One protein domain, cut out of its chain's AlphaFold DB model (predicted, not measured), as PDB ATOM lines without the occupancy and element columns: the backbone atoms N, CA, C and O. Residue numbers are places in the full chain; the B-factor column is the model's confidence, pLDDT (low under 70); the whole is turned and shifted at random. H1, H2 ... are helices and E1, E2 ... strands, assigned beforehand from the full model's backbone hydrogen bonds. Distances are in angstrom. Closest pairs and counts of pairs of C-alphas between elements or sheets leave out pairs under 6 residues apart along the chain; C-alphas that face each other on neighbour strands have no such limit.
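What this domain is: This is residues 421 to 451 and 459 to 596 of the 1201 residues of the protein "TcA_TcB_BD domain-containing protein" of Aspergillus flavus (UniProt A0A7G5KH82). One twisted six-stranded sheet curls round helix H1, and H3, the longest helix, packs over E2 on the same face. H2 packs on H3 away from the sheet, while H4 and H5 lie in the crossover from E2 to E3, with H4 grazing the sheet. The 169 printed residues hold five named helices and six named strands, in the order H1 H2 H3 E1 E2 H4 H5 E3 E4 E5 E6; the sheet is mixed, ordered E1 E2 E3 E4 E5 E6. The class is mixed, helices and strands, with under half of the residues in named elements. The whole is compact and rounded, with a radius of gyration of the C-alphas of 15.4 A and spans of 44 by 40 by 35 A.

How they stand to each other: H1, residues 429 to 437, touches H3, residues 461 to 473, about perpendicular at 78 degrees; H3 does so with residues 469 to 473 alone, and the closest C-alphas are those of Ala 436 and Cys 472, 5.0 A apart. H2, residues 442 to 446, touches H3, the closest C-alphas being those of Leu 445 and Gln 464, 6.8 A apart. E1, residues 500 to 502, and E2, residues 507 to 513, form an antiparallel hairpin, with N 502 and O 507 at 2.9 A. H3 lies over E2 at a height of 7.6 A over the sheet, slantwise to the strands but only just, at 32 degrees on the local plane. H1 and H3 are on the same face, making two layers, helices on one face of a sheet. H4, residues 518 to 523, only grazes the sheet with residues 518 to 522, and H5, residues 532 to 537, is only just not on it, with 4 pairs of C-alphas within 10 A. E2, H4, H5 and E3, residues 542 to 549, form a strand-helix-strand unit, parallel strands joined through helices, with a right-handed crossover; N 510 and O 544 are 3.1 A apart. E3 is parallel to E4, residues 564 to 570, with N 567 and O 547 at 2.8 A. E4, E5, residues 575 to 580, and E6, residues 586 to 591, form a meander, each strand the antiparallel neighbour of the one before, with N 568 and O 577 at 2.8 A and N 578 and O 588 at 2.8 A. In H1 to H5 every O i to N i+4 pair is within hydrogen-bond range.

Where its parts are: H1 begins at C-alpha 429, (-40.413, -47.111, -10.503). H3 measures 18.0 A, E2 20.3 A, E3 23.2 A and E4 19.5 A. E6 ends at C-alpha 591, (-46.432, -32.586, -24.228).

The domain as a whole: Residues 452 to 458 are not printed, and C-alphas 451 and 459 are 8.8 A apart. The links H3 to E1 and E3 to E4 are long. Low confidence covers 32 residues, among them 446 to 451 and 484 to 497.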
ATOM      1  N   ASP A 421     -22.855 -51.416 -17.030       51.34
ATOM      2  CA  ASP A 421     -21.842 -50.346 -17.000       51.34
ATOM      3  C   ASP A 421     -22.298 -49.150 -16.134       51.34
ATOM      4  O   ASP A 421     -21.483 -48.350 -15.678       51.34
ATOM      5  N   ASN A 422     -23.613 -49.013 -15.915       55.41
ATOM      6  CA  ASN A 422     -24.242 -47.928 -15.168       55.41
ATOM      7  C   ASN A 422     -25.206 -48.478 -14.110       55.41
ATOM      8  O   ASN A 422     -26.095 -49.262 -14.432       55.41
ATOM      9  N   ASN A 423     -25.109 -47.980 -12.873       62.62
ATOM     10  CA  ASN A 423     -26.164 -48.161 -11.872       62.62
ATOM     11  C   ASN A 423     -27.477 -47.535 -12.366       62.62
ATOM     12  O   ASN A 423     -27.482 -46.380 -12.796       62.62
ATOM     13  N   ILE A 424     -28.611 -48.226 -12.211       72.31
ATOM     14  CA  ILE A 424     -29.927 -47.635 -12.492       72.31
ATOM     15  C   ILE A 424     -30.170 -46.461 -11.516       72.31
ATOM     16  O   ILE A 424     -30.298 -46.662 -10.306       72.31
ATOM     17  N   ILE A 425     -30.207 -45.234 -12.057       79.75
ATOM     18  CA  ILE A 425     -30.140 -43.955 -11.309       79.75
ATOM     19  C   ILE A 425     -31.473 -43.584 -10.626       79.75
ATOM     20  O   ILE A 425     -31.502 -42.811  -9.668       79.75
ATOM     21  N   TYR A 426     -32.598 -44.117 -11.109       85.31
ATOM     22  CA  TYR A 426     -33.935 -43.762 -10.620       85.31
ATOM     23  C   TYR A 426     -34.156 -44.209  -9.169       85.31
ATOM     24  O   TYR A 426     -33.699 -45.273  -8.757       85.31
ATOM     25  N   THR A 427     -34.915 -43.416  -8.405       84.38
ATOM     26  CA  THR A 427     -35.202 -43.699  -6.982       84.38
ATOM     27  C   THR A 427     -36.540 -44.405  -6.755       84.38
ATOM     28  O   THR A 427     -36.754 -44.993  -5.699       84.38
ATOM     29  N   THR A 428     -37.442 -44.363  -7.740       90.12
ATOM     30  CA  THR A 428     -38.758 -45.022  -7.708       90.12
ATOM     31  C   THR A 428     -39.139 -45.536  -9.101       90.12
ATOM     32  O   THR A 428     -38.736 -44.924 -10.097       90.12
ATOM     33  N   PRO A 429     -39.968 -46.595  -9.207       90.75
ATOM     34  CA  PRO A 429     -40.413 -47.111 -10.503       90.75
ATOM     35  C   PRO A 429     -41.243 -46.094 -11.298       90.75
ATOM     36  O   PRO A 429     -41.200 -46.102 -12.526       90.75
ATOM     37  N   LEU A 430     -41.938 -45.165 -10.626       92.12
ATOM     38  CA  LEU A 430     -42.710 -44.110 -11.290       92.12
ATOM     39  C   LEU A 430     -41.820 -43.117 -12.054       92.12
ATOM     40  O   LEU A 430     -42.152 -42.758 -13.179       92.12
ATOM     41  N   GLN A 431     -40.683 -42.694 -11.488       91.50
ATOM     42  CA  GLN A 431     -39.751 -41.787 -12.180       91.50
ATOM     43  C   GLN A 431     -39.226 -42.402 -13.483       91.50
ATOM     44  O   GLN A 431     -39.135 -41.723 -14.506       91.50
ATOM     45  N   LEU A 432     -38.917 -43.699 -13.446       90.88
ATOM     46  CA  LEU A 432     -38.497 -44.464 -14.614       90.88
ATOM     47  C   LEU A 432     -39.633 -44.603 -15.639       90.88
ATOM     48  O   LEU A 432     -39.418 -44.345 -16.822       90.88
ATOM     49  N   ALA A 433     -40.843 -44.950 -15.189       92.19
ATOM     50  CA  ALA A 433     -42.017 -45.052 -16.051       92.19
ATOM     51  C   ALA A 433     -42.328 -43.729 -16.765       92.19
ATOM     52  O   ALA A 433     -42.516 -43.725 -17.978       92.19
ATOM     53  N   ILE A 434     -42.313 -42.598 -16.053       91.94
ATOM     54  CA  ILE A 434     -42.544 -41.280 -16.658       91.94
ATOM     55  C   ILE A 434     -41.443 -40.951 -17.678       91.94
ATOM     56  O   ILE A 434     -41.759 -40.501 -18.777       91.94
ATOM     57  N   HIS A 435     -40.166 -41.233 -17.389       90.19
ATOM     58  CA  HIS A 435     -39.087 -41.002 -18.358       90.19
ATOM     59  C   HIS A 435     -39.196 -41.906 -19.604       90.19
ATOM     60  O   HIS A 435     -38.844 -41.467 -20.700       90.19
ATOM     61  N   ALA A 436     -39.745 -43.121 -19.489       89.88
ATOM     62  CA  ALA A 436     -40.123 -43.916 -20.657       89.88
ATOM     63  C   ALA A 436     -41.289 -43.261 -21.426       89.88
ATOM     64  O   ALA A 436     -41.177 -43.047 -22.631       89.88
ATOM     65  N   ILE A 437     -42.361 -42.851 -20.737       91.75
ATOM     66  CA  ILE A 437     -43.547 -42.239 -21.364       91.75
ATOM     67  C   ILE A 437     -43.199 -40.926 -22.085       91.75
ATOM     68  O   ILE A 437     -43.660 -40.714 -23.199       91.75
ATOM     69  N   THR A 438     -42.305 -40.086 -21.548       89.50
ATOM     70  CA  THR A 438     -41.851 -38.840 -22.219       89.50
ATOM     71  C   THR A 438     -41.127 -39.044 -23.562       89.50
ATOM     72  O   THR A 438     -40.857 -38.064 -24.255       89.50
ATOM     73  N   LYS A 439     -40.803 -40.287 -23.950       86.12
ATOM     74  CA  LYS A 439     -40.183 -40.628 -25.246       86.12
ATOM     75  C   LYS A 439     -41.156 -41.262 -26.246       86.12
ATOM     76  O   LYS A 439     -40.721 -41.650 -27.336       86.12
ATOM     77  N   PHE A 440     -42.437 -41.359 -25.886       87.94
ATOM     78  CA  PHE A 440     -43.492 -41.867 -26.757       87.94
ATOM     79  C   PHE A 440     -43.638 -40.969 -27.996       87.94
ATOM     80  O   PHE A 440     -43.606 -39.742 -27.903       87.94
ATOM     81  N   GLN A 441     -43.806 -41.583 -29.163       82.00
ATOM     82  CA  GLN A 441     -44.030 -40.927 -30.444       82.00
ATOM     83  C   GLN A 441     -45.540 -40.910 -30.735       82.00
ATOM     84  O   GLN A 441     -46.123 -41.975 -30.945       82.00
ATOM     85  N   PRO A 442     -46.193 -39.730 -30.799       82.62
ATOM     86  CA  PRO A 442     -47.642 -39.641 -31.004       82.62
ATOM     87  C   PRO A 442     -48.136 -40.371 -32.260       82.62
ATOM     88  O   PRO A 442     -49.197 -40.986 -32.238       82.62
ATOM     89  N   SER A 443     -47.348 -40.385 -33.339       73.06
ATOM     90  CA  SER A 443     -47.654 -41.114 -34.578       73.06
ATOM     91  C   SER A 443     -47.654 -42.638 -34.421       73.06
ATOM     92  O   SER A 443     -48.513 -43.286 -35.014       73.06
ATOM     93  N   GLN A 444     -46.787 -43.218 -33.577       70.94
ATOM     94  CA  GLN A 444     -46.810 -44.663 -33.278       70.94
ATOM     95  C   GLN A 444     -48.075 -45.079 -32.512       70.94
ATOM     96  O   GLN A 444     -48.459 -46.247 -32.554       70.94
ATOM     97  N   LEU A 445     -48.739 -44.134 -31.834       75.38
ATOM     98  CA  LEU A 445     -49.995 -44.343 -31.106       75.38
ATOM     99  C   LEU A 445     -51.230 -44.002 -31.962       75.38
ATOM    100  O   LEU A 445     -52.229 -44.720 -31.926       75.38
ATOM    101  N   ALA A 446     -51.149 -42.959 -32.792       67.69
ATOM    102  CA  ALA A 446     -52.233 -42.524 -33.674       67.69
ATOM    103  C   ALA A 446     -52.396 -43.387 -34.941       67.69
ATOM    104  O   ALA A 446     -53.514 -43.538 -35.433       67.69
ATOM    105  N   MET A 447     -51.307 -43.935 -35.492       53.72
ATOM    106  CA  MET A 447     -51.311 -44.717 -36.736       53.72
ATOM    107  C   MET A 447     -50.402 -45.955 -36.615       53.72
ATOM    108  O   MET A 447     -49.250 -45.916 -37.050       53.72
ATOM    109  N   PRO A 448     -50.893 -47.070 -36.036       50.28
ATOM    110  CA  PRO A 448     -50.084 -48.271 -35.856       50.28
ATOM    111  C   PRO A 448     -49.614 -48.857 -37.200       50.28
ATOM    112  O   PRO A 448     -50.424 -49.007 -38.124       50.28
ATOM    113  N   PRO A 449     -48.335 -49.262 -37.325       41.59
ATOM    114  CA  PRO A 449     -47.852 -49.941 -38.519       41.59
ATOM    115  C   PRO A 449     -48.544 -51.302 -38.680       41.59
ATOM    116  O   PRO A 449     -48.544 -52.132 -37.766       41.59
ATOM    117  N   ARG A 450     -49.095 -51.555 -39.874       39.09
ATOM    118  CA  ARG A 450     -49.729 -52.831 -40.248       39.09
ATOM    119  C   ARG A 450     -48.688 -53.957 -40.329       39.09
ATOM    120  O   ARG A 450     -48.214 -54.306 -41.406       39.09
ATOM    121  N   SER A 451     -48.326 -54.533 -39.185       37.19
ATOM    122  CA  SER A 451     -47.698 -55.860 -39.147       37.19
ATOM    123  C   SER A 451     -48.636 -56.889 -39.787       37.19
ATOM    124  O   SER A 451     -49.852 -56.751 -39.651       37.19
ATOM    125  N   LEU A 459     -54.622 -55.149 -34.196       50.00
ATOM    126  CA  LEU A 459     -53.910 -55.267 -32.919       50.00
ATOM    127  C   LEU A 459     -54.564 -54.385 -31.830       50.00
ATOM    128  O   LEU A 459     -54.868 -53.219 -32.099       50.00
ATOM    129  N   PRO A 460     -54.772 -54.882 -30.594       57.31
ATOM    130  CA  PRO A 460     -55.319 -54.064 -29.514       57.31
ATOM    131  C   PRO A 460     -54.392 -52.892 -29.147       57.31
ATOM    132  O   PRO A 460     -53.204 -53.094 -28.925       57.31
ATOM    133  N   LEU A 461     -54.951 -51.692 -28.940       59.22
ATOM    134  CA  LEU A 461     -54.218 -50.493 -28.467       59.22
ATOM    135  C   LEU A 461     -53.379 -50.725 -27.184       59.22
ATOM    136  O   LEU A 461     -52.457 -49.981 -26.889       59.22
ATOM    137  N   GLU A 462     -53.709 -51.753 -26.405       63.12
ATOM    138  CA  GLU A 462     -52.988 -52.183 -25.200       63.12
ATOM    139  C   GLU A 462     -51.594 -52.733 -25.536       63.12
ATOM    140  O   GLU A 462     -50.598 -52.277 -24.982       63.12
ATOM    141  N   ASP A 463     -51.526 -53.617 -26.534       65.00
ATOM    142  CA  ASP A 463     -50.292 -54.146 -27.126       65.00
ATOM    143  C   ASP A 463     -49.479 -53.026 -27.807       65.00
ATOM    144  O   ASP A 463     -48.249 -53.037 -27.780       65.00
ATOM    145  N   GLN A 464     -50.153 -52.001 -28.336       72.19
ATOM    146  CA  GLN A 464     -49.529 -50.804 -28.908       72.19
ATOM    147  C   GLN A 464     -48.859 -49.921 -27.832       72.19
ATOM    148  O   GLN A 464     -47.695 -49.553 -27.994       72.19
ATOM    149  N   TYR A 465     -49.531 -49.643 -26.706       78.19
ATOM    150  CA  TYR A 465     -48.921 -48.950 -25.559       78.19
ATOM    151  C   TYR A 465     -47.780 -49.758 -24.934       78.19
ATOM    152  O   TYR A 465     -46.736 -49.194 -24.613       78.19
ATOM    153  N   GLN A 466     -47.950 -51.075 -24.786       76.12
ATOM    154  CA  GLN A 466     -46.913 -51.978 -24.284       76.12
ATOM    155  C   GLN A 466     -45.669 -51.946 -25.194       76.12
ATOM    156  O   GLN A 466     -44.559 -51.724 -24.699       76.12
ATOM    157  N   LYS A 467     -45.842 -52.064 -26.522       74.50
ATOM    158  CA  LYS A 467     -44.772 -51.927 -27.533       74.50
ATOM    159  C   LYS A 467     -44.043 -50.595 -27.450       74.50
ATOM    160  O   LYS A 467     -42.811 -50.583 -27.437       74.50
ATOM    161  N   GLU A 468     -44.777 -49.497 -27.329       81.12
ATOM    162  CA  GLU A 468     -44.180 -48.168 -27.232       81.12
ATOM    163  C   GLU A 468     -43.445 -47.953 -25.897       81.12
ATOM    164  O   GLU A 468     -42.339 -47.405 -25.878       81.12
ATOM    165  N   PHE A 469     -43.977 -48.482 -24.788       86.44
ATOM    166  CA  PHE A 469     -43.305 -48.466 -23.487       86.44
ATOM    167  C   PHE A 469     -41.980 -49.228 -23.520       86.44
ATOM    168  O   PHE A 469     -40.966 -48.690 -23.082       86.44
ATOM    169  N   TYR A 470     -41.937 -50.420 -24.121       82.00
ATOM    170  CA  TYR A 470     -40.692 -51.166 -24.330       82.00
ATOM    171  C   TYR A 470     -39.696 -50.426 -25.226       82.00
ATOM    172  O   TYR A 470     -38.526 -50.306 -24.856       82.00
ATOM    173  N   ARG A 471     -40.148 -49.884 -26.369       81.12
ATOM    174  CA  ARG A 471     -39.307 -49.107 -27.299       81.12
ATOM    175  C   ARG A 471     -38.614 -47.940 -26.590       81.12
ATOM    176  O   ARG A 471     -37.473 -47.616 -26.911       81.12
ATOM    177  N   CYS A 472     -39.286 -47.332 -25.613       84.62
ATOM    178  CA  CYS A 472     -38.772 -46.206 -24.839       84.62
ATOM    179  C   CYS A 472     -37.955 -46.616 -23.603       84.62
ATOM    180  O   CYS A 472     -36.955 -45.969 -23.293       84.62
ATOM    181  N   LEU A 473     -38.357 -47.684 -22.906       85.25
ATOM    182  CA  LEU A 473     -37.696 -48.208 -21.707       85.25
ATOM    183  C   LEU A 473     -36.361 -48.883 -22.037       85.25
ATOM    184  O   LEU A 473     -35.393 -48.734 -21.291       85.25
ATOM    185  N   PHE A 474     -36.287 -49.608 -23.155       80.31
ATOM    186  CA  PHE A 474     -35.122 -50.421 -23.494       80.31
ATOM    187  C   PHE A 474     -33.829 -49.595 -23.660       80.31
ATOM    188  O   PHE A 474     -32.841 -49.951 -23.019       80.31
ATOM    189  N   PRO A 475     -33.824 -48.432 -24.347       76.69
ATOM    190  CA  PRO A 475     -32.679 -47.514 -24.353       76.69
ATOM    191  C   PRO A 475     -32.442 -46.743 -23.039       76.69
ATOM    192  O   PRO A 475     -31.417 -46.083 -22.912       76.69
ATOM    193  N   ILE A 476     -33.373 -46.757 -22.073       82.62
ATOM    194  CA  ILE A 476     -33.186 -46.112 -20.754       82.62
ATOM    195  C   ILE A 476     -32.448 -47.036 -19.780       82.62
ATOM    196  O   ILE A 476     -31.674 -46.556 -18.955       82.62
ATOM    197  N   LEU A 477     -32.697 -48.344 -19.872       80.50
ATOM    198  CA  LEU A 477     -32.064 -49.374 -19.041       80.50
ATOM    199  C   LEU A 477     -30.942 -50.133 -19.771       80.50
ATOM    200  O   LEU A 477     -30.453 -51.128 -19.254       80.50
ATOM    201  N   ASP A 478     -30.593 -49.719 -20.991       74.88
ATOM    202  CA  ASP A 478     -29.656 -50.382 -21.916       74.88
ATOM    203  C   ASP A 478     -29.923 -51.886 -22.177       74.88
ATOM    204  O   ASP A 478     -29.052 -52.627 -22.628       74.88
ATOM    205  N   GLY A 479     -31.157 -52.335 -21.917       71.62
ATOM    206  CA  GLY A 479     -31.583 -53.737 -21.971       71.62
ATOM    207  C   GLY A 479     -31.567 -54.495 -20.632       71.62
ATOM    208  O   GLY A 479     -32.019 -55.637 -20.593       71.62
ATOM    209  N   HIS A 480     -31.136 -53.888 -19.519       73.38
ATOM    210  CA  HIS A 480     -31.047 -54.525 -18.194       73.38
ATOM    211  C   HIS A 480     -32.404 -54.639 -17.455       73.38
ATOM    212  O   HIS A 480     -32.596 -54.123 -16.353       73.38
ATOM    213  N   PHE A 481     -33.371 -55.340 -18.054       75.62
ATOM    214  CA  PHE A 481     -34.636 -55.735 -17.418       75.62
ATOM    215  C   PHE A 481     -35.188 -57.023 -18.038       75.62
ATOM    216  O   PHE A 481     -34.972 -57.318 -19.216       75.62
ATOM    217  N   VAL A 482     -35.938 -57.794 -17.252       69.81
ATOM    218  CA  VAL A 482     -36.580 -59.023 -17.722       69.81
ATOM    219  C   VAL A 482     -37.904 -58.660 -18.392       69.81
ATOM    220  O   VAL A 482     -38.823 -58.152 -17.747       69.81
ATOM    221  N   LEU A 483     -37.976 -58.911 -19.699       71.19
ATOM    222  CA  LEU A 483     -39.182 -58.771 -20.513       71.19
ATOM    223  C   LEU A 483     -40.098 -59.988 -20.326       71.19
ATOM    224  O   LEU A 483     -39.605 -61.122 -20.344       71.19
ATOM    225  N   SER A 484     -41.410 -59.768 -20.197       64.31
ATOM    226  CA  SER A 484     -42.372 -60.872 -20.114       64.31
ATOM    227  C   SER A 484     -42.425 -61.691 -21.422       64.31
ATOM    228  O   SER A 484     -42.241 -61.144 -22.513       64.31
ATOM    229  N   PRO A 485     -42.712 -63.006 -21.365       54.38
ATOM    230  CA  PRO A 485     -42.840 -63.826 -22.573       54.38
ATOM    231  C   PRO A 485     -44.071 -63.465 -23.421       54.38
ATOM    232  O   PRO A 485     -44.075 -63.671 -24.633       54.38
ATOM    233  N   GLU A 486     -45.119 -62.920 -22.790       55.38
ATOM    234  CA  GLU A 486     -46.373 -62.538 -23.459       55.38
ATOM    235  C   GLU A 486     -46.163 -61.338 -24.401       55.38
ATOM    236  O   GLU A 486     -46.851 -61.213 -25.407       55.38
ATOM    237  N   PHE A 487     -45.124 -60.534 -24.154       57.19
ATOM    238  CA  PHE A 487     -44.691 -59.428 -25.010       57.19
ATOM    239  C   PHE A 487     -44.116 -59.867 -26.372       57.19
ATOM    240  O   PHE A 487     -44.123 -59.127 -27.357       57.19
ATOM    241  N   VAL A 488     -43.549 -61.072 -26.409       55.78
ATOM    242  CA  VAL A 488     -42.773 -61.611 -27.535       55.78
ATOM    243  C   VAL A 488     -43.670 -62.416 -28.473       55.78
ATOM    244  O   VAL A 488     -43.531 -62.363 -29.695       55.78
ATOM    245  N   VAL A 489     -44.606 -63.172 -27.901       56.94
ATOM    246  CA  VAL A 489     -45.444 -64.137 -28.617       56.94
ATOM    247  C   VAL A 489     -46.792 -63.493 -28.940       56.94
ATOM    248  O   VAL A 489     -47.727 -63.553 -28.150       56.94
ATOM    249  N   LYS A 490     -46.889 -62.878 -30.126       51.44
ATOM    250  CA  LYS A 490     -48.014 -62.018 -30.558       51.44
ATOM    251  C   LYS A 490     -49.403 -62.688 -30.622       51.44
ATOM    252  O   LYS A 490     -50.372 -61.994 -30.917       51.44
ATOM    253  N   ALA A 491     -49.520 -63.997 -30.387       46.53
ATOM    254  CA  ALA A 491     -50.791 -64.719 -30.390       46.53
ATOM    255  C   ALA A 491     -50.865 -65.751 -29.252       46.53
ATOM    256  O   ALA A 491     -50.017 -66.634 -29.124       46.53
ATOM    257  N   GLY A 492     -51.909 -65.639 -28.430       44.69
ATOM    258  CA  GLY A 492     -52.249 -66.578 -27.362       44.69
ATOM    259  C   GLY A 492     -53.127 -65.927 -26.281       44.69
ATOM    260  O   GLY A 492     -53.078 -64.709 -26.108       44.69
ATOM    261  N   PRO A 493     -53.935 -66.697 -25.529       36.03
ATOM    262  CA  PRO A 493     -54.752 -66.161 -24.440       36.03
ATOM    263  C   PRO A 493     -53.895 -65.493 -23.347       36.03
ATOM    264  O   PRO A 493     -53.018 -66.135 -22.750       36.03
ATOM    265  N   LYS A 494     -54.166 -64.203 -23.082       44.41
ATOM    266  CA  LYS A 494     -53.538 -63.371 -22.029       44.41
ATOM    267  C   LYS A 494     -53.533 -64.095 -20.676       44.41
ATOM    268  O   LYS A 494     -54.548 -64.697 -20.330       44.41
ATOM    269  N   GLY A 495     -52.453 -64.041 -19.887       42.91
ATOM    270  CA  GLY A 495     -52.405 -64.881 -18.676       42.91
ATOM    271  C   GLY A 495     -51.347 -64.629 -17.600       42.91
ATOM    272  O   GLY A 495     -50.983 -65.583 -16.907       42.91
ATOM    273  N   GLY A 496     -50.951 -63.380 -17.359       53.91
ATOM    274  CA  GLY A 496     -50.427 -62.975 -16.046       53.91
ATOM    275  C   GLY A 496     -49.006 -63.451 -15.732       53.91
ATOM    276  O   GLY A 496     -48.735 -63.979 -14.650       53.91
ATOM    277  N   ALA A 497     -48.081 -63.236 -16.660       61.69
ATOM    278  CA  ALA A 497     -46.747 -62.792 -16.269       61.69
ATOM    279  C   ALA A 497     -46.777 -61.259 -16.120       61.69
ATOM    280  O   ALA A 497     -47.452 -60.601 -16.905       61.69
ATOM    281  N   ILE A 498     -46.051 -60.701 -15.146       73.88
ATOM    282  CA  ILE A 498     -45.921 -59.243 -15.011       73.88
ATOM    283  C   ILE A 498     -45.171 -58.673 -16.224       73.88
ATOM    284  O   ILE A 498     -44.167 -59.253 -16.643       73.88
ATOM    285  N   ASP A 499     -45.659 -57.569 -16.796       75.12
ATOM    286  CA  ASP A 499     -45.181 -57.062 -18.093       75.12
ATOM    287  C   ASP A 499     -43.679 -56.729 -18.100       75.12
ATOM    288  O   ASP A 499     -42.956 -57.103 -19.029       75.12
ATOM    289  N   PHE A 500     -43.195 -56.062 -17.044       82.12
ATOM    290  CA  PHE A 500     -41.785 -55.698 -16.891       82.12
ATOM    291  C   PHE A 500     -41.293 -55.955 -15.464       82.12
ATOM    292  O   PHE A 500     -41.893 -55.479 -14.497       82.12
ATOM    293  N   LEU A 501     -40.153 -56.643 -15.335       81.31
ATOM    294  CA  LEU A 501     -39.466 -56.864 -14.059       81.31
ATOM    295  C   LEU A 501     -38.016 -56.360 -14.125       81.31
ATOM    296  O   LEU A 501     -37.172 -56.900 -14.843       81.31
ATOM    297  N   ILE A 502     -37.701 -55.345 -13.326       84.12
ATOM    298  CA  ILE A 502     -36.355 -54.771 -13.217       84.12
ATOM    299  C   ILE A 502     -35.652 -55.459 -12.048       84.12
ATOM    300  O   ILE A 502     -35.749 -55.017 -10.902       84.12
ATOM    301  N   ALA A 503     -34.978 -56.572 -12.340       74.12
ATOM    302  CA  ALA A 503     -34.425 -57.477 -11.332       74.12
ATOM    303  C   ALA A 503     -33.434 -56.801 -10.360       74.12
ATOM    304  O   ALA A 503     -33.500 -57.065  -9.164       74.12
ATOM    305  N   GLU A 504     -32.581 -55.882 -10.837       76.31
ATOM    306  CA  GLU A 504     -31.609 -55.143 -10.003       76.31
ATOM    307  C   GLU A 504     -32.285 -54.352  -8.867       76.31
ATOM    308  O   GLU A 504     -31.807 -54.341  -7.735       76.31
ATOM    309  N   LYS A 505     -33.419 -53.701  -9.163       82.44
ATOM    310  CA  LYS A 505     -34.180 -52.887  -8.201       82.44
ATOM    311  C   LYS A 505     -35.367 -53.628  -7.579       82.44
ATOM    312  O   LYS A 505     -36.052 -53.059  -6.732       82.44
ATOM    313  N   LYS A 506     -35.640 -54.863  -8.019       86.94
ATOM    314  CA  LYS A 506     -36.834 -55.653  -7.669       86.94
ATOM    315  C   LYS A 506     -38.146 -54.886  -7.899       86.94
ATOM    316  O   LYS A 506     -39.060 -54.917  -7.069       86.94
ATOM    317  N   TRP A 507     -38.224 -54.158  -9.013       90.19
ATOM    318  CA  TRP A 507     -39.399 -53.365  -9.382       90.19
ATOM    319  C   TRP A 507     -40.241 -54.071 -10.441       90.19
ATOM    320  O   TRP A 507     -39.722 -54.435 -11.497       90.19
ATOM    321  N   GLY A 508     -41.539 -54.205 -10.178       87.12
ATOM    322  CA  GLY A 508     -42.533 -54.651 -11.151       87.12
ATOM    323  C   GLY A 508     -43.325 -53.497 -11.761       87.12
ATOM    324  O   GLY A 508     -43.701 -52.554 -11.061       87.12
ATOM    325  N   LEU A 509     -43.613 -53.583 -13.057       89.75
ATOM    326  CA  LEU A 509     -44.559 -52.706 -13.740       89.75
ATOM    327  C   LEU A 509     -45.572 -53.568 -14.502       89.75
ATOM    328  O   LEU A 509     -45.181 -54.394 -15.323       89.75
ATOM    329  N   GLU A 510     -46.858 -53.361 -14.223       88.88
ATOM    330  CA  GLU A 510     -47.991 -53.929 -14.970       88.88
ATOM    331  C   GLU A 510     -48.664 -52.798 -15.757       88.88
ATOM    332  O   GLU A 510     -48.864 -51.705 -15.218       88.88
ATOM    333  N   LEU A 511     -49.010 -53.031 -17.021       87.56
ATOM    334  CA  LEU A 511     -49.684 -52.049 -17.863       87.56
ATOM    335  C   LEU A 511     -51.157 -52.442 -18.062       87.56
ATOM    336  O   LEU A 511     -51.532 -53.612 -18.091       87.56
ATOM    337  N   LEU A 512     -52.010 -51.429 -18.171       86.06
ATOM    338  CA  LEU A 512     -53.453 -51.535 -18.361       86.06
ATOM    339  C   LEU A 512     -53.916 -50.569 -19.453       86.06
ATOM    340  O   LEU A 512     -53.224 -49.607 -19.792       86.06
ATOM    341  N   ARG A 513     -55.118 -50.813 -19.982       83.75
ATOM    342  CA  ARG A 513     -55.786 -49.923 -20.936       83.75
ATOM    343  C   ARG A 513     -57.223 -49.636 -20.516       83.75
ATOM    344  O   ARG A 513     -57.995 -50.567 -20.291       83.75
ATOM    345  N   GLU A 514     -57.611 -48.361 -20.540       82.19
ATOM    346  CA  GLU A 514     -58.992 -47.875 -20.353       82.19
ATOM    347  C   GLU A 514     -59.704 -48.376 -19.076       82.19
ATOM    348  O   GLU A 514     -60.933 -48.290 -18.964       82.19
ATOM    349  N   ARG A 515     -58.933 -48.822 -18.076       84.19
ATOM    350  CA  ARG A 515     -59.362 -49.465 -16.822       84.19
ATOM    351  C   ARG A 515     -59.925 -50.888 -16.985       84.19
ATOM    352  O   ARG A 515     -60.591 -51.365 -16.060       84.19
ATOM    353  N   ASP A 516     -59.661 -51.579 -18.103       78.56
ATOM    354  CA  ASP A 516     -60.061 -52.988 -18.291       78.56
ATOM    355  C   ASP A 516     -59.571 -53.846 -17.119       78.56
ATOM    356  O   ASP A 516     -58.391 -53.839 -16.779       78.56
ATOM    357  N   ARG A 517     -60.512 -54.541 -16.466       79.94
ATOM    358  CA  ARG A 517     -60.292 -55.452 -15.327       79.94
ATOM    359  C   ARG A 517     -59.312 -54.922 -14.263       79.94
ATOM    360  O   ARG A 517     -58.694 -55.698 -13.540       79.94
ATOM    361  N   LEU A 518     -59.246 -53.601 -14.071       85.88
ATOM    362  CA  LEU A 518     -58.272 -52.937 -13.193       85.88
ATOM    363  C   LEU A 518     -58.250 -53.508 -11.764       85.88
ATOM    364  O   LEU A 518     -57.184 -53.720 -11.197       85.88
ATOM    365  N   VAL A 519     -59.416 -53.822 -11.186       85.06
ATOM    366  CA  VAL A 519     -59.509 -54.425  -9.837       85.06
ATOM    367  C   VAL A 519     -58.978 -55.864  -9.805       85.06
ATOM    368  O   VAL A 519     -58.422 -56.285  -8.797       85.06
ATOM    369  N   GLU A 520     -59.125 -56.622 -10.892       84.44
ATOM    370  CA  GLU A 520     -58.575 -57.977 -11.023       84.44
ATOM    371  C   GLU A 520     -57.043 -57.932 -11.087       84.44
ATOM    372  O   GLU A 520     -56.383 -58.650 -10.340       84.44
ATOM    373  N   HIS A 521     -56.476 -57.038 -11.905       83.19
ATOM    374  CA  HIS A 521     -55.028 -56.851 -12.004       83.19
ATOM    375  C   HIS A 521     -54.422 -56.355 -10.679       83.19
ATOM    376  O   HIS A 521     -53.435 -56.925 -10.219       83.19
ATOM    377  N   MET A 522     -55.042 -55.386  -9.987       87.81
ATOM    378  CA  MET A 522     -54.582 -54.968  -8.650       87.81
ATOM    379  C   MET A 522     -54.606 -56.130  -7.638       87.81
ATOM    380  O   MET A 522     -53.643 -56.309  -6.888       87.81
ATOM    381  N   ARG A 523     -55.642 -56.983  -7.679       87.06
ATOM    382  CA  ARG A 523     -55.748 -58.196  -6.847       87.06
ATOM    383  C   ARG A 523     -54.667 -59.242  -7.121       87.06
ATOM    384  O   ARG A 523     -54.398 -60.050  -6.236       87.06
ATOM    385  N   ARG A 524     -53.981 -59.229  -8.274       84.75
ATOM    386  CA  ARG A 524     -52.841 -60.140  -8.522       84.75
ATOM    387  C   ARG A 524     -51.677 -59.899  -7.556       84.75
ATOM    388  O   ARG A 524     -50.906 -60.824  -7.317       84.75
ATOM    389  N   PHE A 525     -51.577 -58.706  -6.969       86.00
ATOM    390  CA  PHE A 525     -50.576 -58.353  -5.958       86.00
ATOM    391  C   PHE A 525     -51.068 -58.534  -4.506       86.00
ATOM    392  O   PHE A 525     -50.280 -58.395  -3.570       86.00
ATOM    393  N   GLU A 526     -52.358 -58.820  -4.295       86.56
ATOM    394  CA  GLU A 526     -52.956 -59.050  -2.972       86.56
ATOM    395  C   GLU A 526     -52.733 -60.502  -2.504       86.56
ATOM    396  O   GLU A 526     -52.282 -61.356  -3.264       86.56
ATOM    397  N   GLN A 527     -53.023 -60.812  -1.237       78.50
ATOM    398  CA  GLN A 527     -52.821 -62.160  -0.695       78.50
ATOM    399  C   GLN A 527     -53.658 -63.200  -1.469       78.50
ATOM    400  O   GLN A 527     -54.848 -63.000  -1.690       78.50
ATOM    401  N   HIS A 528     -53.030 -64.318  -1.856       76.19
ATOM    402  CA  HIS A 528     -53.548 -65.327  -2.809       76.19
ATOM    403  C   HIS A 528     -53.620 -64.880  -4.287       76.19
ATOM    404  O   HIS A 528     -54.019 -65.671  -5.139       76.19
ATOM    405  N   GLY A 529     -53.174 -63.665  -4.619       76.88
ATOM    406  CA  GLY A 529     -52.980 -63.192  -5.990       76.88
ATOM    407  C   GLY A 529     -51.760 -63.810  -6.693       76.88
ATOM    408  O   GLY A 529     -50.828 -64.309  -6.062       76.88
ATOM    409  N   GLN A 530     -51.757 -63.753  -8.027       73.00
ATOM    410  CA  GLN A 530     -50.767 -64.402  -8.901       73.00
ATOM    411  C   GLN A 530     -49.313 -63.941  -8.648       73.00
ATOM    412  O   GLN A 530     -48.405 -64.770  -8.549       73.00
ATOM    413  N   TYR A 531     -49.095 -62.636  -8.465       79.69
ATOM    414  CA  TYR A 531     -47.778 -62.020  -8.242       79.69
ATOM    415  C   TYR A 531     -47.368 -61.947  -6.764       79.69
ATOM    416  O   TYR A 531     -46.211 -61.666  -6.452       79.69
ATOM    417  N   TYR A 532     -48.282 -62.246  -5.835       80.56
ATOM    418  CA  TYR A 532     -47.991 -62.291  -4.397       80.56
ATOM    419  C   TYR A 532     -46.890 -63.307  -4.044       80.56
ATOM    420  O   TYR A 532     -46.159 -63.135  -3.070       80.56
ATOM    421  N   SER A 533     -46.726 -64.340  -4.875       75.88
ATOM    422  CA  SER A 533     -45.611 -65.288  -4.799       75.88
ATOM    423  C   SER A 533     -44.237 -64.603  -4.899       75.88
ATOM    424  O   SER A 533     -43.375 -64.886  -4.071       75.88
ATOM    425  N   MET A 534     -44.069 -63.653  -5.826       76.75
ATOM    426  CA  MET A 534     -42.823 -62.903  -6.063       76.75
ATOM    427  C   MET A 534     -42.550 -61.855  -4.974       76.75
ATOM    428  O   MET A 534     -41.401 -61.633  -4.595       76.75
ATOM    429  N   LEU A 535     -43.614 -61.248  -4.430       81.81
ATOM    430  CA  LEU A 535     -43.532 -60.384  -3.244       81.81
ATOM    431  C   LEU A 535     -43.102 -61.177  -1.998       81.81
ATOM    432  O   LEU A 535     -42.378 -60.663  -1.152       81.81
ATOM    433  N   LYS A 536     -43.528 -62.443  -1.885       80.56
ATOM    434  CA  LYS A 536     -43.181 -63.328  -0.764       80.56
ATOM    435  C   LYS A 536     -41.790 -63.964  -0.893       80.56
ATOM    436  O   LYS A 536     -41.163 -64.215   0.133       80.56
ATOM    437  N   SER A 537     -41.307 -64.241  -2.104       76.94
ATOM    438  CA  SER A 537     -39.946 -64.755  -2.333       76.94
ATOM    439  C   SER A 537     -38.869 -63.666  -2.312       76.94
ATOM    440  O   SER A 537     -37.685 -63.986  -2.214       76.94
ATOM    441  N   GLY A 538     -39.257 -62.387  -2.382       78.38
ATOM    442  CA  GLY A 538     -38.325 -61.261  -2.446       78.38
ATOM    443  C   GLY A 538     -37.717 -61.043  -3.837       78.38
ATOM    444  O   GLY A 538     -36.702 -60.354  -3.945       78.38
ATOM    445  N   GLU A 539     -38.326 -61.612  -4.884       75.00
ATOM    446  CA  GLU A 539     -38.040 -61.323  -6.300       75.00
ATOM    447  C   GLU A 539     -38.557 -59.931  -6.714       75.00
ATOM    448  O   GLU A 539     -38.020 -59.307  -7.627       75.00
ATOM    449  N   MET A 540     -39.583 -59.431  -6.019       85.69
ATOM    450  CA  MET A 540     -40.180 -58.109  -6.211       85.69
ATOM    451  C   MET A 540     -40.429 -57.448  -4.848       85.69
ATOM    452  O   MET A 540     -40.936 -58.092  -3.936       85.69
ATOM    453  N   GLU A 541     -40.096 -56.164  -4.709       88.31
ATOM    454  CA  GLU A 541     -40.271 -55.387  -3.464       88.31
ATOM    455  C   GLU A 541     -41.146 -54.141  -3.660       88.31
ATOM    456  O   GLU A 541     -41.872 -53.742  -2.750       88.31
ATOM    457  N   GLN A 542     -41.127 -53.540  -4.854       89.94
ATOM    458  CA  GLN A 542     -42.007 -52.427  -5.221       89.94
ATOM    459  C   GLN A 542     -42.707 -52.731  -6.544       89.94
ATOM    460  O   GLN A 542     -42.139 -53.382  -7.419       89.94
ATOM    461  N   TYR A 543     -43.934 -52.240  -6.705       92.19
ATOM    462  CA  TYR A 543     -44.680 -52.377  -7.951       92.19
ATOM    463  C   TYR A 543     -45.556 -51.156  -8.220       92.19
ATOM    464  O   TYR A 543     -46.015 -50.496  -7.284       92.19
ATOM    465  N   ILE A 544     -45.804 -50.888  -9.501       94.44
ATOM    466  CA  ILE A 544     -46.799 -49.920  -9.972       94.44
ATOM    467  C   ILE A 544     -47.632 -50.513 -11.108       94.44
ATOM    468  O   ILE A 544     -47.179 -51.398 -11.835       94.44
ATOM    469  N   VAL A 545     -48.844 -49.990 -11.264       92.75
ATOM    470  CA  VAL A 545     -49.765 -50.309 -12.353       92.75
ATOM    471  C   VAL A 545     -50.067 -49.027 -13.130       92.75
ATOM    472  O   VAL A 545     -50.476 -48.025 -12.537       92.75
ATOM    473  N   LEU A 546     -49.822 -49.060 -14.441       93.38
ATOM    474  CA  LEU A 546     -49.954 -47.929 -15.364       93.38
ATOM    475  C   LEU A 546     -51.165 -48.140 -16.275       93.38
ATOM    476  O   LEU A 546     -51.120 -48.967 -17.181       93.38
ATOM    477  N   ASP A 547     -52.246 -47.401 -16.047       92.12
ATOM    478  CA  ASP A 547     -53.473 -47.483 -16.840       92.12
ATOM    479  C   ASP A 547     -53.508 -46.397 -17.921       92.12
ATOM    480  O   ASP A 547     -53.780 -45.230 -17.638       92.12
ATOM    481  N   PHE A 548     -53.219 -46.784 -19.162       91.31
ATOM    482  CA  PHE A 548     -53.224 -45.892 -20.317       91.31
ATOM    483  C   PHE A 548     -54.650 -45.698 -20.849       91.31
ATOM    484  O   PHE A 548     -55.354 -46.654 -21.188       91.31
ATOM    485  N   THR A 549     -55.101 -44.450 -20.935       87.50
ATOM    486  CA  THR A 549     -56.489 -44.110 -21.275       87.50
ATOM    487  C   THR A 549     -56.555 -42.802 -22.057       87.50
ATOM    488  O   THR A 549     -55.762 -41.897 -21.833       87.50
ATOM    489  N   ASN A 550     -57.538 -42.665 -22.941       86.12
ATOM    490  CA  ASN A 550     -57.857 -41.405 -23.615       86.12
ATOM    491  C   ASN A 550     -58.963 -40.633 -22.861       86.12
ATOM    492  O   ASN A 550     -59.529 -39.672 -23.379       86.12
ATOM    493  N   THR A 551     -59.336 -41.073 -21.647       84.06
ATOM    494  CA  THR A 551     -60.428 -40.491 -20.855       84.06
ATOM    495  C   THR A 551     -60.076 -40.376 -19.370       84.06
ATOM    496  O   THR A 551     -59.741 -41.357 -18.708       84.06
ATOM    497  N   ALA A 552     -60.218 -39.174 -18.806       83.69
ATOM    498  CA  ALA A 552     -59.865 -38.914 -17.412       83.69
ATOM    499  C   ALA A 552     -60.631 -39.818 -16.407       83.69
ATOM    500  O   ALA A 552     -61.839 -40.046 -16.567       83.69
ATOM    501  N   PRO A 553     -59.965 -40.323 -15.349       86.94
ATOM    502  CA  PRO A 553     -60.601 -41.128 -14.306       86.94
ATOM    503  C   PRO A 553     -61.621 -40.308 -13.496       86.94
ATOM    504  O   PRO A 553     -61.363 -39.175 -13.108       86.94
ATOM    505  N   LYS A 554     -62.788 -40.904 -13.199       84.56
ATOM    506  CA  LYS A 554     -63.885 -40.255 -12.441       84.56
ATOM    507  C   LYS A 554     -64.050 -40.740 -10.995       84.56
ATOM    508  O   LYS A 554     -64.919 -40.244 -10.286       84.56
ATOM    509  N   LYS A 555     -63.284 -41.748 -10.568       86.31
ATOM    510  CA  LYS A 555     -63.402 -42.371  -9.241       86.31
ATOM    511  C   LYS A 555     -62.019 -42.597  -8.638       86.31
ATOM    512  O   LYS A 555     -61.241 -43.370  -9.187       86.31
ATOM    513  N   SER A 556     -61.768 -41.962  -7.496       87.69
ATOM    514  CA  SER A 556     -60.597 -42.201  -6.657       87.69
ATOM    515  C   SER A 556     -60.631 -43.588  -6.007       87.69
ATOM    516  O   SER A 556     -61.697 -44.168  -5.766       87.69
ATOM    517  N   ARG A 557     -59.439 -44.113  -5.725       86.81
ATOM    518  CA  ARG A 557     -59.181 -45.419  -5.109       86.81
ATOM    519  C   ARG A 557     -58.111 -45.313  -4.017       86.81
ATOM    520  O   ARG A 557     -56.964 -45.710  -4.254       86.81
ATOM    521  N   PRO A 558     -58.436 -44.747  -2.837       86.56
ATOM    522  CA  PRO A 558     -57.486 -44.572  -1.735       86.56
ATOM    523  C   PRO A 558     -56.711 -45.847  -1.369       86.56
ATOM    524  O   PRO A 558     -55.557 -45.766  -0.952       86.56
ATOM    525  N   GLU A 559     -57.315 -47.020  -1.593       86.44
ATOM    526  CA  GLU A 559     -56.718 -48.343  -1.404       86.44
ATOM    527  C   GLU A 559     -55.427 -48.594  -2.217       86.44
ATOM    528  O   GLU A 559     -54.607 -49.427  -1.829       86.44
ATOM    529  N   TYR A 560     -55.207 -47.860  -3.315       88.00
ATOM    530  CA  TYR A 560     -54.092 -48.062  -4.252       88.00
ATOM    531  C   TYR A 560     -53.099 -46.886  -4.303       88.00
ATOM    532  O   TYR A 560     -52.386 -46.703  -5.295       88.00
ATOM    533  N   LYS A 561     -53.011 -46.100  -3.221       87.19
ATOM    534  CA  LYS A 561     -52.075 -44.970  -3.098       87.19
ATOM    535  C   LYS A 561     -50.626 -45.376  -3.363       87.19
ATOM    536  O   LYS A 561     -50.131 -46.345  -2.789       87.19
ATOM    537  N   LYS A 562     -49.951 -44.612  -4.229       86.12
ATOM    538  CA  LYS A 562     -48.601 -44.886  -4.758       86.12
ATOM    539  C   LYS A 562     -48.431 -46.198  -5.547       86.12
ATOM    540  O   LYS A 562     -47.299 -46.615  -5.781       86.12
ATOM    541  N   LYS A 563     -49.523 -46.857  -5.949       91.19
ATOM    542  CA  LYS A 563     -49.500 -48.140  -6.680       91.19
ATOM    543  C   LYS A 563     -50.217 -48.096  -8.027       91.19
ATOM    544  O   LYS A 563     -49.849 -48.863  -8.908       91.19
ATOM    545  N   LEU A 564     -51.221 -47.238  -8.188       93.88
ATOM    546  CA  LEU A 564     -52.002 -47.095  -9.417       93.88
ATOM    547  C   LEU A 564     -51.856 -45.679  -9.975       93.88
ATOM    548  O   LEU A 564     -52.119 -44.710  -9.262       93.88
ATOM    549  N   TYR A 565     -51.513 -45.577 -11.257       94.62
ATOM    550  CA  TYR A 565     -51.423 -44.313 -11.982       94.62
ATOM    551  C   TYR A 565     -52.183 -44.399 -13.304       94.62
ATOM    552  O   TYR A 565     -51.985 -45.336 -14.074       94.62
ATOM    553  N   HIS A 566     -53.034 -43.412 -13.572       93.69
ATOM    554  CA  HIS A 566     -53.705 -43.256 -14.859       93.69
ATOM    555  C   HIS A 566     -52.859 -42.345 -15.749       93.69
ATOM    556  O   HIS A 566     -52.515 -41.237 -15.340       93.69
ATOM    557  N   VAL A 567     -52.523 -42.804 -16.950       94.00
ATOM    558  CA  VAL A 567     -51.799 -42.032 -17.963       94.00
ATOM    559  C   VAL A 567     -52.819 -41.610 -19.013       94.00
ATOM    560  O   VAL A 567     -53.237 -42.419 -19.844       94.00
ATOM    561  N   VAL A 568     -53.274 -40.362 -18.916       92.06
ATOM    562  CA  VAL A 568     -54.345 -39.814 -19.750       92.06
ATOM    563  C   VAL A 568     -53.745 -39.131 -20.973       92.06
ATOM    564  O   VAL A 568     -53.000 -38.164 -20.829       92.06
ATOM    565  N   PHE A 569     -54.089 -39.608 -22.168       90.19
ATOM    566  CA  PHE A 569     -53.728 -38.974 -23.436       90.19
ATOM    567  C   PHE A 569     -54.856 -38.076 -23.951       90.19
ATOM    568  O   PHE A 569     -55.998 -38.517 -24.092       90.19
ATOM    569  N   THR A 570     -54.518 -36.845 -24.331       83.44
ATOM    570  CA  THR A 570     -55.388 -35.954 -25.115       83.44
ATOM    571  C   THR A 570     -54.665 -35.427 -26.362       83.44
ATOM    572  O   THR A 570     -53.504 -35.756 -26.626       83.44
ATOM    573  N   ASP A 571     -55.386 -34.669 -27.192       80.38
ATOM    574  CA  ASP A 571     -54.874 -33.990 -28.391       80.38
ATOM    575  C   ASP A 571     -54.122 -34.914 -29.365       80.38
ATOM    576  O   ASP A 571     -53.011 -34.633 -29.812       80.38
ATOM    577  N   ASN A 572     -54.756 -36.048 -29.689       80.19
ATOM    578  CA  ASN A 572     -54.225 -37.093 -30.570       80.19
ATOM    579  C   ASN A 572     -52.853 -37.628 -30.104       80.19
ATOM    580  O   ASN A 572     -51.873 -37.619 -30.851       80.19
ATOM    581  N   TYR A 573     -52.801 -38.066 -28.840       84.00
ATOM    582  CA  TYR A 573     -51.614 -38.591 -28.152       84.00
ATOM    583  C   TYR A 573     -50.460 -37.590 -27.985       84.00
ATOM    584  O   TYR A 573     -49.323 -38.003 -27.762       84.00
ATOM    585  N   ARG A 574     -50.722 -36.278 -28.074       83.88
ATOM    586  CA  ARG A 574     -49.691 -35.242 -27.885       83.88
ATOM    587  C   ARG A 574     -49.642 -34.667 -26.477       83.88
ATOM    588  O   ARG A 574     -48.557 -34.289 -26.054       83.88
ATOM    589  N   HIS A 575     -50.747 -34.609 -25.741       88.06
ATOM    590  CA  HIS A 575     -50.753 -34.137 -24.352       88.06
ATOM    591  C   HIS A 575     -50.941 -35.322 -23.397       88.06
ATOM    592  O   HIS A 575     -51.731 -36.222 -23.688       88.06
ATOM    593  N   VAL A 576     -50.182 -35.351 -22.297       92.44
ATOM    594  CA  VAL A 576     -50.130 -36.478 -21.356       92.44
ATOM    595  C   VAL A 576     -50.217 -35.983 -19.918       92.44
ATOM    596  O   VAL A 576     -49.326 -35.273 -19.452       92.44
ATOM    597  N   ASP A 577     -51.242 -36.435 -19.197       93.38
ATOM    598  CA  ASP A 577     -51.395 -36.219 -17.758       93.38
ATOM    599  C   ASP A 577     -51.253 -37.543 -16.998       93.38
ATOM    600  O   ASP A 577     -52.013 -38.489 -17.207       93.38
ATOM    601  N   VAL A 578     -50.282 -37.614 -16.087       93.50
ATOM    602  CA  VAL A 578     -50.068 -38.756 -15.190       93.50
ATOM    603  C   VAL A 578     -50.731 -38.450 -13.850       93.50
ATOM    604  O   VAL A 578     -50.315 -37.533 -13.143       93.50
ATOM    605  N   ILE A 579     -51.767 -39.211 -13.501       92.62
ATOM    606  CA  ILE A 579     -52.681 -38.953 -12.380       92.62
ATOM    607  C   ILE A 579     -52.587 -40.087 -11.349       92.62
ATOM    608  O   ILE A 579     -52.684 -41.258 -11.720       92.62
ATOM    609  N   ASP A 580     -52.433 -39.780 -10.054       92.00
ATOM    610  CA  ASP A 580     -52.452 -40.801  -8.989       92.00
ATOM    611  C   ASP A 580     -53.888 -41.308  -8.780       92.00
ATOM    612  O   ASP A 580     -54.813 -40.538  -8.505       92.00
ATOM    613  N   GLY A 581     -54.093 -42.621  -8.902       88.69
ATOM    614  CA  GLY A 581     -55.419 -43.233  -8.800       88.69
ATOM    615  C   GLY A 581     -56.076 -43.087  -7.423       88.69
ATOM    616  O   GLY A 581     -57.280 -43.314  -7.302       88.69
ATOM    617  N   SER A 582     -55.331 -42.707  -6.378       88.81
ATOM    618  CA  SER A 582     -55.837 -42.654  -5.002       88.81
ATOM    619  C   SER A 582     -56.567 -41.372  -4.620       88.81
ATOM    620  O   SER A 582     -57.523 -41.441  -3.846       88.81
ATOM    621  N   ASP A 583     -56.173 -40.230  -5.179       89.31
ATOM    622  CA  ASP A 583     -56.796 -38.921  -4.934       89.31
ATOM    623  C   ASP A 583     -57.123 -38.136  -6.219       89.31
ATOM    624  O   ASP A 583     -57.767 -37.092  -6.144       89.31
ATOM    625  N   LEU A 584     -56.778 -38.682  -7.393       89.31
ATOM    626  CA  LEU A 584     -56.941 -38.072  -8.719       89.31
ATOM    627  C   LEU A 584     -56.151 -36.764  -8.911       89.31
ATOM    628  O   LEU A 584     -56.480 -35.961  -9.785       89.31
ATOM    629  N   SER A 585     -55.085 -36.555  -8.131       90.12
ATOM    630  CA  SER A 585     -54.144 -35.458  -8.364       90.12
ATOM    631  C   SER A 585     -53.254 -35.720  -9.587       90.12
ATOM    632  O   SER A 585     -52.783 -36.839  -9.810       90.12
ATOM    633  N   VAL A 586     -53.006 -34.676 -10.387       90.75
ATOM    634  CA  VAL A 586     -52.022 -34.719 -11.479       90.75
ATOM    635  C   VAL A 586     -50.624 -34.708 -10.862       90.75
ATOM    636  O   VAL A 586     -50.216 -33.724 -10.248       90.75
ATOM    637  N   VAL A 587     -49.895 -35.809 -11.024       90.44
ATOM    638  CA  VAL A 587     -48.517 -35.983 -10.548       90.44
ATOM    639  C   VAL A 587     -47.539 -35.276 -11.481       90.44
ATOM    640  O   VAL A 587     -46.605 -34.622 -11.021       90.44
ATOM    641  N   GLN A 588     -47.751 -35.404 -12.793       90.75
ATOM    642  CA  GLN A 588     -46.965 -34.714 -13.811       90.75
ATOM    643  C   GLN A 588     -47.772 -34.569 -15.106       90.75
ATOM    644  O   GLN A 588     -48.519 -35.471 -15.472       90.75
ATOM    645  N   SER A 589     -47.584 -33.448 -15.801       92.12
ATOM    646  CA  SER A 589     -48.192 -33.140 -17.099       92.12
ATOM    647  C   SER A 589     -47.095 -32.764 -18.098       92.12
ATOM    648  O   SER A 589     -46.123 -32.103 -17.711       92.12
ATOM    649  N   PHE A 590     -47.189 -33.218 -19.350       91.56
ATOM    650  CA  PHE A 590     -46.221 -32.898 -20.407       91.56
ATOM    651  C   PHE A 590     -46.782 -33.094 -21.823       91.56
ATOM    652  O   PHE A 590     -47.748 -33.819 -22.047       91.56
ATOM    653  N   VAL A 591     -46.122 -32.461 -22.798       84.69
ATOM    654  CA  VAL A 591     -46.432 -32.586 -24.228       84.69
ATOM    655  C   VAL A 591     -45.376 -33.453 -24.912       84.69
ATOM    656  O   VAL A 591     -44.179 -33.176 -24.814       84.69
ATOM    657  N   LEU A 592     -45.823 -34.486 -25.622       83.88
ATOM    658  CA  LEU A 592     -45.005 -35.337 -26.477       83.88
ATOM    659  C   LEU A 592     -44.737 -34.647 -27.817       83.88
ATOM    660  O   LEU A 592     -45.644 -34.125 -28.468       83.88
ATOM    661  N   LEU A 593     -43.473 -34.672 -28.237       71.69
ATOM    662  CA  LEU A 593     -43.014 -34.069 -29.484       71.69
ATOM    663  C   LEU A 593     -42.682 -35.144 -30.517       71.69
ATOM    664  O   LEU A 593     -42.120 -36.193 -30.209       71.69
ATOM    665  N   GLU A 594     -43.018 -34.850 -31.765       61.03
ATOM    666  CA  GLU A 594     -42.780 -35.729 -32.904       61.03
ATOM    667  C   GLU A 594     -41.298 -35.672 -33.300       61.03
ATOM    668  O   GLU A 594     -40.801 -34.633 -33.731       61.03
ATOM    669  N   GLN A 595     -40.573 -36.772 -33.088       47.62
ATOM    670  CA  GLN A 595     -39.111 -36.814 -33.200       47.62
ATOM    671  C   GLN A 595     -38.632 -36.925 -34.655       47.62
ATOM    672  O   GLN A 595     -38.105 -37.953 -35.078       47.62
ATOM    673  N   SER A 596     -38.755 -35.834 -35.411       30.83
ATOM    674  CA  SER A 596     -37.853 -35.584 -36.537       30.83
ATOM    675  C   SER A 596     -36.434 -35.288 -36.021       30.83
ATOM    676  O   SER A 596     -36.229 -34.837 -34.889       30.83
TER     677      SER A 596